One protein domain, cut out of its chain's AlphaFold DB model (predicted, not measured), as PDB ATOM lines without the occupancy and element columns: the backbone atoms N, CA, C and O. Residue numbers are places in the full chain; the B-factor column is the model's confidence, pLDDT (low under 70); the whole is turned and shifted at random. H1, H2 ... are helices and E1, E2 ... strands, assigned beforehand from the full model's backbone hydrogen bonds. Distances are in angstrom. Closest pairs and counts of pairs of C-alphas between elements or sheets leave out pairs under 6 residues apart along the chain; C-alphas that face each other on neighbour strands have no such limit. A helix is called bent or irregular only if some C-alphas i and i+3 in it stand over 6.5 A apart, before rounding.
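This is residues 80 to 176 of the 190 residues of the protein "Sugar kinase YeiI" of Klebsiella michiganensis (UniProt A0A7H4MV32). A small parallel sheet of three strands, E1, E2 and E3, has H2 and H3 side by side over one face, while H1 sits beyond H2 towards one end of the long axis and H4 packs on H3 towards the other. After H4 a long tail without a named element loops out, with residues 161 to 167 sticking out, and folds back towards the E3 edge of the sheet. The printed part has 97 residues with four named helices and three named strands, in the order H1 E1 H2 E2 H3 E3 H4, and its class is mixed, helices and strands. It is compact, with a radius of gyration of the C-alphas of 14.2 A, yet elongated in outline, spanning 46 by 26 by 25 A.

The sheet runs E1, residues 97 to 100, E2, residues 120 to 123, and E3, residues 140 to 144. E1 and E2 are parallel at 24 degrees, with N 121 and O 97 within hydrogen-bond range at 2.8 A. E2 and E3 are parallel at 20 degrees, with N 144 and O 122 at 2.8 A. H2, residues 105 to 114, and H3, residues 127 to 139, are on the same face of the sheet, making two layers, helices over one face. H2 runs along the strands at a height over the sheet of 10.0 A and lies over E1, with 6 of its 10 C-alphas falling on E1 and 2 on E2, only just short of lying over E2 too. H3 runs along them at 8.6 A, over E2 and E3. E1, H2, E2 and E2, H3, E3 are strand-helix-strand units, two parallel neighbours with a helix between, each with a right-handed crossover. H2 and H3 touch at a shallow tilt of 27 degrees, the same way; their closest C-alphas, of Glu 105 and Arg 132, are 5.9 A apart. H4, residues 147 to 154, touches H3 at a steep tilt of 50 degrees, closest at the C-alphas of Glu 127 and Glu 149, 5.0 A. H1, residues 85 to 92, touches H2 at a steep tilt of 50 degrees, closest at the C-alphas of Thr 92 and Leu 114, 5.8 A. The helix packing is only just mostly crossed, with 1 of 3 touching pairs at a shallow tilt. H1 and H4 are not on the sheet and are apart. Every O i to N i+4 pair is within hydrogen-bond range in H2 and H4, but 2 of 4 in H1 and 1 of 9 in H3, where 6 of 10 O i to N i+3 pairs are.

H1 begins at C-alpha 85, (62.498, -51.371, -5.813), and H4 ends at C-alpha 154, (37.658, -33.031, 4.577). H3 is the longest helix, 20.3 A; H2 is 14.3 A, H1 11.5 A and H4 10.4 A. E1 is 10.2 A, E2 10.1 A and E3 10.5 A. H1 and H3 are irregular: C-alphas 86 and 89 are 7.5 A apart, and C-alphas 135 and 138 are 7.7 A apart.

The two C-alphas farthest apart, of Ser 86 and Arg 162, are 46.9 A apart. The printed part has no cut, and the six links between named elements are tight. Residues 155 to 176 hold no named element. The mean pLDDT of the printed part is 83.0, and residues 156 to 176 are under 70.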
ATOM      1  N   THR A  80      54.670 -53.804  -2.479       94.62
ATOM      2  CA  THR A  80      55.440 -53.234  -1.377       94.62
ATOM      3  C   THR A  80      56.678 -52.510  -1.909       94.62
ATOM      4  O   THR A  80      57.136 -52.828  -3.009       94.62
ATOM      5  N   PRO A  81      57.267 -51.573  -1.145       93.00
ATOM      6  CA  PRO A  81      58.500 -50.906  -1.562       93.00
ATOM      7  C   PRO A  81      59.630 -51.874  -1.959       93.00
ATOM      8  O   PRO A  81      60.200 -51.667  -3.025       93.00
ATOM      9  N   PRO A  82      59.906 -52.971  -1.216       93.00
ATOM     10  CA  PRO A  82      60.901 -53.956  -1.647       93.00
ATOM     11  C   PRO A  82      60.538 -54.646  -2.970       93.00
ATOM     12  O   PRO A  82      61.393 -54.851  -3.823       93.00
ATOM     13  N   ALA A  83      59.261 -54.982  -3.177       87.56
ATOM     14  CA  ALA A  83      58.812 -55.637  -4.407       87.56
ATOM     15  C   ALA A  83      58.874 -54.710  -5.636       87.56
ATOM     16  O   ALA A  83      58.998 -55.185  -6.763       87.56
ATOM     17  N   ALA A  84      58.794 -53.394  -5.420       86.69
ATOM     18  CA  ALA A  84      58.816 -52.368  -6.459       86.69
ATOM     19  C   ALA A  84      60.166 -51.626  -6.563       86.69
ATOM     20  O   ALA A  84      60.286 -50.662  -7.317       86.69
ATOM     21  N   GLU A  85      61.200 -52.058  -5.842       88.06
ATOM     22  CA  GLU A  85      62.498 -51.371  -5.813       88.06
ATOM     23  C   GLU A  85      63.143 -51.283  -7.204       88.06
ATOM     24  O   GLU A  85      63.653 -50.231  -7.593       88.06
ATOM     25  N   SER A  86      63.019 -52.351  -7.997       87.00
ATOM     26  CA  SER A  86      63.540 -52.436  -9.369       87.00
ATOM     27  C   SER A  86      62.925 -51.423 -10.342       87.00
ATOM     28  O   SER A  86      63.462 -51.218 -11.427       87.00
ATOM     29  N   VAL A  87      61.813 -50.779  -9.969       87.69
ATOM     30  CA  VAL A  87      61.108 -49.784 -10.794       87.69
ATOM     31  C   VAL A  87      61.171 -48.376 -10.194       87.69
ATOM     32  O   VAL A  87      60.472 -47.472 -10.652       87.69
ATOM     33  N   SER A  88      62.022 -48.166  -9.188       90.31
ATOM     34  CA  SER A  88      62.249 -46.856  -8.567       90.31
ATOM     35  C   SER A  88      62.767 -45.817  -9.568       90.31
ATOM     36  O   SER A  88      62.208 -44.724  -9.639       90.31
ATOM     37  N   ASP A  89      63.745 -46.178 -10.404       90.25
ATOM     38  CA  ASP A  89      64.283 -45.299 -11.454       90.25
ATOM     39  C   ASP A  89      63.218 -44.886 -12.475       90.25
ATOM     40  O   ASP A  89      63.174 -43.738 -12.916       90.25
ATOM     41  N   LEU A  90      62.311 -45.802 -12.822       90.88
ATOM     42  CA  LEU A  90      61.194 -45.501 -13.714       90.88
ATOM     43  C   LEU A  90      60.273 -44.435 -13.103       90.88
ATOM     44  O   LEU A  90      59.836 -43.520 -13.798       90.88
ATOM     45  N   LEU A  91      59.987 -44.537 -11.802       91.25
ATOM     46  CA  LEU A  91      59.148 -43.572 -11.091       91.25
ATOM     47  C   LEU A  91      59.811 -42.195 -10.978       91.25
ATOM     48  O   LEU A  91      59.122 -41.192 -11.155       91.25
ATOM     49  N   THR A  92      61.117 -42.126 -10.704       92.75
ATOM     50  CA  THR A  92      61.843 -40.853 -10.517       92.75
ATOM     51  C   THR A  92      62.064 -40.076 -11.817       92.75
ATOM     52  O   THR A  92      62.259 -38.863 -11.772       92.75
ATOM     53  N   HIS A  93      61.982 -40.740 -12.973       91.94
ATOM     54  CA  HIS A  93      62.089 -40.108 -14.294       91.94
ATOM     55  C   HIS A  93      60.732 -39.911 -14.989       91.94
ATOM     56  O   HIS A  93      60.675 -39.411 -16.115       91.94
ATOM     57  N   ALA A  94      59.626 -40.286 -14.340       94.06
ATOM     58  CA  ALA A  94      58.295 -40.132 -14.908       94.06
ATOM     59  C   ALA A  94      57.910 -38.649 -15.050       94.06
ATOM     60  O   ALA A  94      58.103 -37.841 -14.144       94.06
ATOM     61  N   GLY A  95      57.270 -38.286 -16.166       95.31
ATOM     62  CA  GLY A  95      56.711 -36.936 -16.327       95.31
ATOM     63  C   GLY A  95      55.505 -36.670 -15.415       95.31
ATOM     64  O   GLY A  95      55.253 -35.531 -15.024       95.31
ATOM     65  N   VAL A  96      54.753 -37.723 -15.083       95.69
ATOM     66  CA  VAL A  96      53.591 -37.719 -14.184       95.69
ATOM     67  C   VAL A  96      53.500 -39.085 -13.512       95.69
ATOM     68  O   VAL A  96      53.674 -40.106 -14.174       95.69
ATOM     69  N   VAL A  97      53.149 -39.112 -12.226       97.00
ATOM     70  CA  VAL A  97      52.821 -40.351 -11.508       97.00
ATOM     71  C   VAL A  97      51.323 -40.392 -11.242       97.00
ATOM     72  O   VAL A  97      50.762 -39.449 -10.686       97.00
ATOM     73  N   LEU A  98      50.669 -41.492 -11.613       97.06
ATOM     74  CA  LEU A  98      49.290 -41.774 -11.226       97.06
ATOM     75  C   LEU A  98      49.269 -42.946 -10.257       97.06
ATOM     76  O   LEU A  98      49.804 -44.011 -10.549       97.06
ATOM     77  N   VAL A  99      48.621 -42.751  -9.116       96.06
ATOM     78  CA  VAL A  99      48.506 -43.761  -8.067       96.06
ATOM     79  C   VAL A  99      47.064 -43.868  -7.592       96.06
ATOM     80  O   VAL A  99      46.295 -42.907  -7.663       96.06
ATOM     81  N   ASP A 100      46.678 -45.048  -7.119       94.56
ATOM     82  CA  ASP A 100      45.363 -45.265  -6.541       94.56
ATOM     83  C   ASP A 100      45.430 -45.820  -5.113       94.56
ATOM     84  O   ASP A 100      46.436 -46.389  -4.682       94.56
ATOM     85  N   CYS A 101      44.350 -45.638  -4.351       94.69
ATOM     86  CA  CYS A 101      44.301 -46.073  -2.955       94.69
ATOM     87  C   CYS A 101      44.138 -47.594  -2.769       94.69
ATOM     88  O   CYS A 101      43.871 -48.035  -1.648       94.69
ATOM     89  N   ASN A 102      44.280 -48.428  -3.811       94.12
ATOM     90  CA  ASN A 102      44.431 -49.870  -3.591       94.12
ATOM     91  C   ASN A 102      45.772 -50.195  -2.929       94.12
ATOM     92  O   ASN A 102      45.837 -51.178  -2.187       94.12
ATOM     93  N   LEU A 103      46.789 -49.351  -3.134       94.94
ATOM     94  CA  LEU A 103      48.074 -49.462  -2.454       94.94
ATOM     95  C   LEU A 103      47.937 -49.328  -0.934       94.94
ATOM     96  O   LEU A 103      47.035 -48.660  -0.413       94.94
ATOM     97  N   THR A 104      48.847 -49.991  -0.223       95.69
ATOM     98  CA  THR A 104      48.998 -49.858   1.229       95.69
ATOM     99  C   THR A 104      49.549 -48.472   1.574       95.69
ATOM    100  O   THR A 104      50.096 -47.774   0.719       95.69
ATOM    101  N   GLU A 105      49.421 -48.059   2.834       96.31
ATOM    102  CA  GLU A 105      49.975 -46.777   3.295       96.31
ATOM    103  C   GLU A 105      51.495 -46.712   3.109       96.31
ATOM    104  O   GLU A 105      52.003 -45.700   2.634       96.31
ATOM    105  N   GLN A 106      52.193 -47.821   3.371       96.81
ATOM    106  CA  GLN A 106      53.636 -47.945   3.165       96.81
ATOM    107  C   GLN A 106      54.027 -47.758   1.689       96.81
ATOM    108  O   GLN A 106      54.992 -47.064   1.372       96.81
ATOM    109  N   SER A 107      53.274 -48.354   0.765       96.38
ATOM    110  CA  SER A 107      53.541 -48.208  -0.668       96.38
ATOM    111  C   SER A 107      53.217 -46.803  -1.168       96.38
ATOM    112  O   SER A 107      53.945 -46.265  -1.998       96.38
ATOM    113  N   LEU A 108      52.158 -46.175  -0.644       97.06
ATOM    114  CA  LEU A 108      51.852 -44.773  -0.935       97.06
ATOM    115  C   LEU A 108      52.973 -43.855  -0.440       97.06
ATOM    116  O   LEU A 108      53.422 -42.997  -1.194       97.06
ATOM    117  N   GLU A 109      53.458 -44.053   0.786       97.06
ATOM    118  CA  GLU A 109      54.592 -43.305   1.335       97.06
ATOM    119  C   GLU A 109      55.829 -43.397   0.446       97.06
ATOM    120  O   GLU A 109      56.435 -42.375   0.111       97.06
ATOM    121  N   TRP A 110      56.164 -44.605   0.003       96.19
ATOM    122  CA  TRP A 110      57.273 -44.829  -0.913       96.19
ATOM    123  C   TRP A 110      57.083 -44.090  -2.245       96.19
ATOM    124  O   TRP A 110      57.969 -43.337  -2.652       96.19
ATOM    125  N   VAL A 111      55.903 -44.191  -2.872       96.19
ATOM    126  CA  VAL A 111      55.590 -43.459  -4.114       96.19
ATOM    127  C   VAL A 111      55.723 -41.944  -3.921       96.19
ATOM    128  O   VAL A 111      56.379 -41.283  -4.721       96.19
ATOM    129  N   PHE A 112      55.146 -41.376  -2.860       96.56
ATOM    130  CA  PHE A 112      55.208 -39.931  -2.593       96.56
ATOM    131  C   PHE A 112      56.598 -39.433  -2.184       96.56
ATOM    132  O   PHE A 112      56.857 -38.225  -2.238       96.56
ATOM    133  N   THR A 113      57.472 -40.332  -1.739       95.25
ATOM    134  CA  THR A 113      58.874 -40.025  -1.455       95.25
ATOM    135  C   THR A 113      59.682 -39.981  -2.748       95.25
ATOM    136  O   THR A 113      60.418 -39.020  -2.960       95.25
ATOM    137  N   LEU A 114      59.496 -40.960  -3.641       94.44
ATOM    138  CA  LEU A 114      60.196 -41.017  -4.929       94.44
ATOM    139  C   LEU A 114      59.717 -39.962  -5.927       94.44
ATOM    140  O   LEU A 114      60.530 -39.359  -6.620       94.44
ATOM    141  N   ALA A 115      58.413 -39.688  -5.973       94.75
ATOM    142  CA  ALA A 115      57.814 -38.721  -6.893       94.75
ATOM    143  C   ALA A 115      58.104 -37.251  -6.521       94.75
ATOM    144  O   ALA A 115      57.358 -36.348  -6.899       94.75
ATOM    145  N   ASN A 116      59.145 -36.979  -5.733       88.50
ATOM    146  CA  ASN A 116      59.469 -35.642  -5.258       88.50
ATOM    147  C   ASN A 116      59.688 -34.672  -6.434       88.50
ATOM    148  O   ASN A 116      60.604 -34.840  -7.230       88.50
ATOM    149  N   GLY A 117      58.839 -33.645  -6.539       89.88
ATOM    150  CA  GLY A 117      58.853 -32.688  -7.654       89.88
ATOM    151  C   GLY A 117      58.085 -33.137  -8.906       89.88
ATOM    152  O   GLY A 117      57.854 -32.316  -9.792       89.88
ATOM    153  N   ILE A 118      57.621 -34.387  -8.959       95.62
ATOM    154  CA  ILE A 118      56.810 -34.934 -10.051       95.62
ATOM    155  C   ILE A 118      55.319 -34.742  -9.719       95.62
ATOM    156  O   ILE A 118      54.890 -35.026  -8.597       95.62
ATOM    157  N   PRO A 119      54.479 -34.267 -10.657       96.19
ATOM    158  CA  PRO A 119      53.040 -34.170 -10.432       96.19
ATOM    159  C   PRO A 119      52.411 -35.538 -10.128       96.19
ATOM    160  O   PRO A 119      52.401 -36.423 -10.986       96.19
ATOM    161  N   VAL A 120      51.829 -35.688  -8.933       97.19
ATOM    162  CA  VAL A 120      51.122 -36.915  -8.529       97.19
ATOM    163  C   VAL A 120      49.609 -36.760  -8.680       97.19
ATOM    164  O   VAL A 120      48.990 -35.879  -8.073       97.19
ATOM    165  N   PHE A 121      49.007 -37.633  -9.479       97.06
ATOM    166  CA  PHE A 121      47.566 -37.766  -9.659       97.06
ATOM    167  C   PHE A 121      47.069 -38.941  -8.828       97.06
ATOM    168  O   PHE A 121      47.655 -40.020  -8.856       97.06
ATOM    169  N   VAL A 122      45.984 -38.731  -8.090       96.31
ATOM    170  CA  VAL A 122      45.456 -39.730  -7.163       96.31
ATOM    171  C   VAL A 122      44.009 -40.043  -7.472       96.31
ATOM    172  O   VAL A 122      43.167 -39.144  -7.528       96.31
ATOM    173  N   ASP A 123      43.711 -41.329  -7.584       94.75
ATOM    174  CA  ASP A 123      42.351 -41.846  -7.577       94.75
ATOM    175  C   ASP A 123      42.070 -42.564  -6.253       94.75
ATOM    176  O   ASP A 123      42.767 -43.494  -5.845       94.75
ATOM    177  N   THR A 124      41.045 -42.103  -5.549       93.12
ATOM    178  CA  THR A 124      40.689 -42.573  -4.209       93.12
ATOM    179  C   THR A 124      40.062 -43.959  -4.193       93.12
ATOM    180  O   THR A 124      40.038 -44.573  -3.126       93.12
ATOM    181  N   VAL A 125      39.624 -44.477  -5.349       91.62
ATOM    182  CA  VAL A 125      39.010 -45.802  -5.562       91.62
ATOM    183  C   VAL A 125      37.670 -45.996  -4.851       91.62
ATOM    184  O   VAL A 125      36.689 -46.371  -5.486       91.62
ATOM    185  N   SER A 126      37.643 -45.841  -3.528       91.00
ATOM    186  CA  SER A 126      36.463 -46.051  -2.701       91.00
ATOM    187  C   SER A 126      36.530 -45.285  -1.385       91.00
ATOM    188  O   SER A 126      37.598 -44.940  -0.872       91.00
ATOM    189  N   GLU A 127      35.361 -45.124  -0.774       92.19
ATOM    190  CA  GLU A 127      35.174 -44.568   0.568       92.19
ATOM    191  C   GLU A 127      36.093 -45.239   1.611       92.19
ATOM    192  O   GLU A 127      36.778 -44.567   2.382       92.19
ATOM    193  N   PHE A 128      36.207 -46.569   1.572       91.69
ATOM    194  CA  PHE A 128      37.019 -47.339   2.521       91.69
ATOM    195  C   PHE A 128      38.526 -47.111   2.382       91.69
ATOM    196  O   PHE A 128      39.261 -47.341   3.336       91.69
ATOM    197  N   LYS A 129      39.003 -46.685   1.210       93.69
ATOM    198  CA  LYS A 129      40.436 -46.553   0.903       93.69
ATOM    199  C   LYS A 129      40.895 -45.097   0.847       93.69
ATOM    200  O   LYS A 129      42.078 -44.826   1.035       93.69
ATOM    201  N   ALA A 130      39.971 -44.154   0.661       94.38
ATOM    202  CA  ALA A 130      40.277 -42.734   0.522       94.38
ATOM    203  C   ALA A 130      41.100 -42.168   1.690       94.38
ATOM    204  O   ALA A 130      41.997 -41.365   1.465       94.38
ATOM    205  N   HIS A 131      40.859 -42.604   2.930       94.38
ATOM    206  CA  HIS A 131      41.576 -42.080   4.099       94.38
ATOM    207  C   HIS A 131      43.108 -42.233   4.017       94.38
ATOM    208  O   HIS A 131      43.816 -41.393   4.571       94.38
ATOM    209  N   ARG A 132      43.615 -43.231   3.276       95.88
ATOM    210  CA  ARG A 132      45.051 -43.535   3.139       95.88
ATOM    211  C   ARG A 132      45.869 -42.381   2.556       95.88
ATOM    212  O   ARG A 132      47.060 -42.275   2.826       95.88
ATOM    213  N   ILE A 133      45.250 -41.492   1.770       95.69
ATOM    214  CA  ILE A 133      45.966 -40.372   1.136       95.69
ATOM    215  C   ILE A 133      45.949 -39.082   1.959       95.69
ATOM    216  O   ILE A 133      46.548 -38.091   1.544       95.69
ATOM    217  N   ARG A 134      45.293 -39.068   3.133       94.00
ATOM    218  CA  ARG A 134      45.215 -37.877   4.000       94.00
ATOM    219  C   ARG A 134      46.591 -37.278   4.336       94.00
ATOM    220  O   ARG A 134      46.713 -36.058   4.201       94.00
ATOM    221  N   PRO A 135      47.626 -38.066   4.703       95.25
ATOM    222  CA  PRO A 135      48.957 -37.519   4.991       95.25
ATOM    223  C   PRO A 135      49.605 -36.832   3.779       95.25
ATOM    224  O   PRO A 135      50.433 -35.937   3.927       95.25
ATOM    225  N   TRP A 136      49.185 -37.213   2.571       95.44
ATOM    226  CA  TRP A 136      49.819 -36.829   1.314       95.44
ATOM    227  C   TRP A 136      49.089 -35.719   0.562       95.44
ATOM    228  O   TRP A 136      49.586 -35.263  -0.462       95.44
ATOM    229  N   LEU A 137      47.955 -35.217   1.069       92.69
ATOM    230  CA  LEU A 137      47.139 -34.187   0.404       92.69
ATOM    231  C   LEU A 137      47.942 -32.955  -0.051       92.69
ATOM    232  O   LEU A 137      47.608 -32.355  -1.068       92.69
ATOM    233  N   GLY A 138      48.998 -32.578   0.677       91.31
ATOM    234  CA  GLY A 138      49.877 -31.458   0.315       91.31
ATOM    235  C   GLY A 138      50.813 -31.724  -0.874       91.31
ATOM    236  O   GLY A 138      51.312 -30.771  -1.462       91.31
ATOM    237  N   LYS A 139      51.037 -32.992  -1.235       94.31
ATOM    238  CA  LYS A 139      51.898 -33.424  -2.348       94.31
ATOM    239  C   LYS A 139      51.108 -33.851  -3.596       94.31
ATOM    240  O   LYS A 139      51.704 -34.173  -4.618       94.31
ATOM    241  N   ILE A 140      49.777 -33.867  -3.531       94.75
ATOM    242  CA  ILE A 140      48.916 -34.293  -4.642       94.75
ATOM    243  C   ILE A 140      48.690 -33.126  -5.607       94.75
ATOM    244  O   ILE A 140      48.180 -32.072  -5.228       94.75
ATOM    245  N   HIS A 141      49.012 -33.332  -6.884       95.56
ATOM    246  CA  HIS A 141      48.732 -32.367  -7.946       95.56
ATOM    247  C   HIS A 141      47.245 -32.348  -8.327       95.56
ATOM    248  O   HIS A 141      46.667 -31.287  -8.590       95.56
ATOM    249  N   THR A 142      46.620 -33.523  -8.426       93.94
ATOM    250  CA  THR A 142      45.203 -33.678  -8.781       93.94
ATOM    251  C   THR A 142      44.623 -34.907  -8.102       93.94
ATOM    252  O   THR A 142      45.201 -35.985  -8.156       93.94
ATOM    253  N   LEU A 143      43.462 -34.737  -7.479       91.31
ATOM    254  CA  LEU A 143      42.713 -35.798  -6.816       91.31
ATOM    255  C   LEU A 143      41.427 -36.067  -7.607       91.31
ATOM    256  O   LEU A 143      40.763 -35.111  -8.013       91.31
ATOM    257  N   LYS A 144      41.043 -37.340  -7.771       92.38
ATOM    258  CA  LYS A 144      39.795 -37.766  -8.424       92.38
ATOM    259  C   LYS A 144      38.814 -38.450  -7.451       92.38
ATOM    260  O   LYS A 144      38.548 -39.642  -7.602       92.38
ATOM    261  N   PRO A 145      38.215 -37.723  -6.498       89.94
ATOM    262  CA  PRO A 145      37.306 -38.303  -5.528       89.94
ATOM    263  C   PRO A 145      35.841 -38.257  -5.965       89.94
ATOM    264  O   PRO A 145      35.415 -37.394  -6.744       89.94
ATOM    265  N   THR A 146      35.046 -39.158  -5.398       89.00
ATOM    266  CA  THR A 146      33.590 -39.001  -5.294       89.00
ATOM    267  C   THR A 146      33.234 -38.001  -4.185       89.00
ATOM    268  O   THR A 146      34.067 -37.624  -3.359       89.00
ATOM    269  N   LEU A 147      31.973 -37.550  -4.125       86.56
ATOM    270  CA  LEU A 147      31.535 -36.630  -3.064       86.56
ATOM    271  C   LEU A 147      31.688 -37.241  -1.660       86.56
ATOM    272  O   LEU A 147      32.072 -36.538  -0.729       86.56
ATOM    273  N   ARG A 148      31.404 -38.536  -1.510       88.12
ATOM    274  CA  ARG A 148      31.530 -39.228  -0.221       88.12
ATOM    275  C   ARG A 148      32.990 -39.376   0.192       88.12
ATOM    276  O   ARG A 148      33.336 -39.114   1.337       88.12
ATOM    277  N   GLU A 149      33.874 -39.674  -0.758       91.44
ATOM    278  CA  GLU A 149      35.321 -39.693  -0.516       91.44
ATOM    279  C   GLU A 149      35.849 -38.309  -0.109       91.44
ATOM    280  O   GLU A 149      36.652 -38.214   0.815       91.44
ATOM    281  N   LEU A 150      35.349 -37.218  -0.709       89.12
ATOM    282  CA  LEU A 150      35.671 -35.857  -0.255       89.12
ATOM    283  C   LEU A 150      35.245 -35.612   1.192       89.12
ATOM    284  O   LEU A 150      36.006 -35.027   1.957       89.12
ATOM    285  N   GLN A 151      34.053 -36.063   1.584       88.50
ATOM    286  CA  GLN A 151      33.580 -35.937   2.966       88.50
ATOM    287  C   GLN A 151      34.437 -36.756   3.935       88.50
ATOM    288  O   GLN A 151      34.703 -36.317   5.049       88.50
ATOM    289  N   ILE A 152      34.936 -37.911   3.499       90.00
ATOM    290  CA  ILE A 152      35.898 -38.699   4.271       90.00
ATOM    291  C   ILE A 152      37.228 -37.955   4.397       90.00
ATOM    292  O   ILE A 152      37.867 -38.035   5.436       90.00
ATOM    293  N   LEU A 153      37.666 -37.201   3.395       88.56
ATOM    294  CA  LEU A 153      38.947 -36.494   3.441       88.56
ATOM    295  C   LEU A 153      38.901 -35.155   4.191       88.56
ATOM    296  O   LEU A 153      39.853 -34.828   4.894       88.56
ATOM    297  N   TRP A 154      37.804 -34.404   4.065       83.69
ATOM    298  CA  TRP A 154      37.658 -33.031   4.577       83.69
ATOM    299  C   TRP A 154      36.578 -32.859   5.654       83.69
ATOM    300  O   TRP A 154      36.401 -31.757   6.171       83.69
ATOM    301  N   GLY A 155      35.864 -33.926   6.013       79.38
ATOM    302  CA  GLY A 155      34.761 -33.897   6.971       79.38
ATOM    303  C   GLY A 155      33.383 -33.712   6.324       79.38
ATOM    304  O   GLY A 155      33.231 -33.306   5.169       79.38
ATOM    305  N   THR A 156      32.342 -34.003   7.105       60.25
ATOM    306  CA  THR A 156      30.931 -34.076   6.674       60.25
ATOM    307  C   THR A 156      30.334 -32.744   6.201       60.25
ATOM    308  O   THR A 156      29.292 -32.736   5.550       60.25
ATOM    309  N   GLY A 157      31.003 -31.616   6.463       59.53
ATOM    310  CA  GLY A 157      30.580 -30.281   6.023       59.53
ATOM    311  C   GLY A 157      30.782 -29.997   4.529       59.53
ATOM    312  O   GLY A 157      30.324 -28.963   4.039       59.53
ATOM    313  N   TYR A 158      31.448 -30.884   3.781       64.38
ATOM    314  CA  TYR A 158      31.704 -30.659   2.360       64.38
ATOM    315  C   TYR A 158      30.416 -30.786   1.523       64.38
ATOM    316  O   TYR A 158      29.872 -31.879   1.340       64.38
ATOM    317  N   ARG A 159      29.936 -29.660   0.974       60.50
ATOM    318  CA  ARG A 159      28.802 -29.597   0.034       60.50
ATOM    319  C   ARG A 159      29.262 -29.154  -1.348       60.50
ATOM    320  O   ARG A 159      29.931 -28.136  -1.506       60.50
ATOM    321  N   LYS A 160      28.804 -29.878  -2.374       57.88
ATOM    322  CA  LYS A 160      28.939 -29.470  -3.777       57.88
ATOM    323  C   LYS A 160      28.318 -28.078  -3.965       57.88
ATOM    324  O   LYS A 160      27.138 -27.879  -3.665       57.88
ATOM    325  N   ARG A 161      29.089 -27.113  -4.480       59.06
ATOM    326  CA  ARG A 161      28.562 -25.784  -4.837       59.06
ATOM    327  C   ARG A 161      27.528 -25.947  -5.960       59.06
ATOM    328  O   ARG A 161      27.818 -26.607  -6.962       59.06
ATOM    329  N   ARG A 162      26.323 -25.373  -5.804       41.91
ATOM    330  CA  ARG A 162      25.286 -25.376  -6.858       41.91
ATOM    331  C   ARG A 162      25.901 -24.806  -8.148       41.91
ATOM    332  O   ARG A 162      26.410 -23.692  -8.129       41.91
ATOM    333  N   GLY A 163      25.907 -25.595  -9.227       51.06
ATOM    334  CA  GLY A 163      26.416 -25.192 -10.547       51.06
ATOM    335  C   GLY A 163      27.584 -26.007 -11.122       51.06
ATOM    336  O   GLY A 163      27.907 -25.813 -12.291       51.06
ATOM    337  N   SER A 164      28.214 -26.938 -10.387       50.22
ATOM    338  CA  SER A 164      29.191 -27.847 -11.016       50.22
ATOM    339  C   SER A 164      28.484 -29.008 -11.730       50.22
ATOM    340  O   SER A 164      27.743 -29.785 -11.117       50.22
ATOM    341  N   ARG A 165      28.675 -29.094 -13.055       42.59
ATOM    342  CA  ARG A 165      28.058 -30.100 -13.938       42.59
ATOM    343  C   ARG A 165      28.255 -31.519 -13.381       42.59
ATOM    344  O   ARG A 165      29.337 -31.875 -12.920       42.59
ATOM    345  N   SER A 166      27.181 -32.305 -13.354       38.34
ATOM    346  CA  SER A 166      27.187 -33.732 -13.020       38.34
ATOM    347  C   SER A 166      27.920 -34.496 -14.122       38.34
ATOM    348  O   SER A 166      27.430 -34.552 -15.243       38.34
ATOM    349  N   GLY A 167      29.107 -35.020 -13.825       38.75
ATOM    350  CA  GLY A 167      29.866 -35.860 -14.757       38.75
ATOM    351  C   GLY A 167      31.384 -35.738 -14.632       38.75
ATOM    352  O   GLY A 167      32.083 -36.674 -14.983       38.75
ATOM    353  N   ALA A 168      31.903 -34.635 -14.085       37.53
ATOM    354  CA  ALA A 168      33.342 -34.451 -13.909       37.53
ATOM    355  C   ALA A 168      33.770 -34.760 -12.470       37.53
ATOM    356  O   ALA A 168      33.194 -34.234 -11.509       37.53
ATOM    357  N   SER A 169      34.803 -35.588 -12.328       41.97
ATOM    358  CA  SER A 169      35.566 -35.739 -11.095       41.97
ATOM    359  C   SER A 169      35.955 -34.382 -10.516       41.97
ATOM    360  O   SER A 169      36.400 -33.488 -11.238       41.97
ATOM    361  N   MET A 170      35.793 -34.211  -9.208       44.47
ATOM    362  CA  MET A 170      36.073 -32.937  -8.562       44.47
ATOM    363  C   MET A 170      37.566 -32.819  -8.246       44.47
ATOM    364  O   MET A 170      38.026 -33.328  -7.231       44.47
ATOM    365  N   ALA A 171      38.323 -32.125  -9.097       46.03
ATOM    366  CA  ALA A 171      39.707 -31.778  -8.790       46.03
ATOM    367  C   ALA A 171      39.737 -30.750  -7.643       46.03
ATOM    368  O   ALA A 171      39.431 -29.572  -7.837       46.03
ATOM    369  N   ALA A 172      40.080 -31.195  -6.434       47.66
ATOM    370  CA  ALA A 172      40.296 -30.321  -5.287       47.66
ATOM    371  C   ALA A 172      41.785 -29.939  -5.200       47.66
ATOM    372  O   ALA A 172      42.645 -30.815  -5.132       47.66
ATOM    373  N   ARG A 173      42.094 -28.637  -5.179       41.56
ATOM    374  CA  ARG A 173      43.406 -28.107  -4.771       41.56
ATOM    375  C   ARG A 173      43.254 -27.387  -3.438       41.56
ATOM    376  O   ARG A 173      42.278 -26.668  -3.235       41.56
ATOM    377  N   LYS A 174      44.216 -27.563  -2.531       39.50
ATOM    378  CA  LYS A 174      44.230 -26.856  -1.247       39.50
ATOM    379  C   LYS A 174      44.550 -25.377  -1.494       39.50
ATOM    380  O   LYS A 174      45.655 -25.049  -1.915       39.50
ATOM    381  N   GLY A 175      43.589 -24.493  -1.230       35.41
ATOM    382  CA  GLY A 175      43.878 -23.097  -0.913       35.41
ATOM    383  C   GLY A 175      44.280 -23.032   0.556       35.41
ATOM    384  O   GLY A 175      43.496 -23.431   1.417       35.41
ATOM    385  N   ASN A 176      45.507 -22.597   0.851       33.06
ATOM    386  CA  ASN A 176      45.844 -22.198   2.213       33.06
ATOM    387  C   ASN A 176      44.961 -20.999   2.583       33.06
ATOM    388  O   ASN A 176      44.690 -20.129   1.759       33.06
TER     389      ASN A 176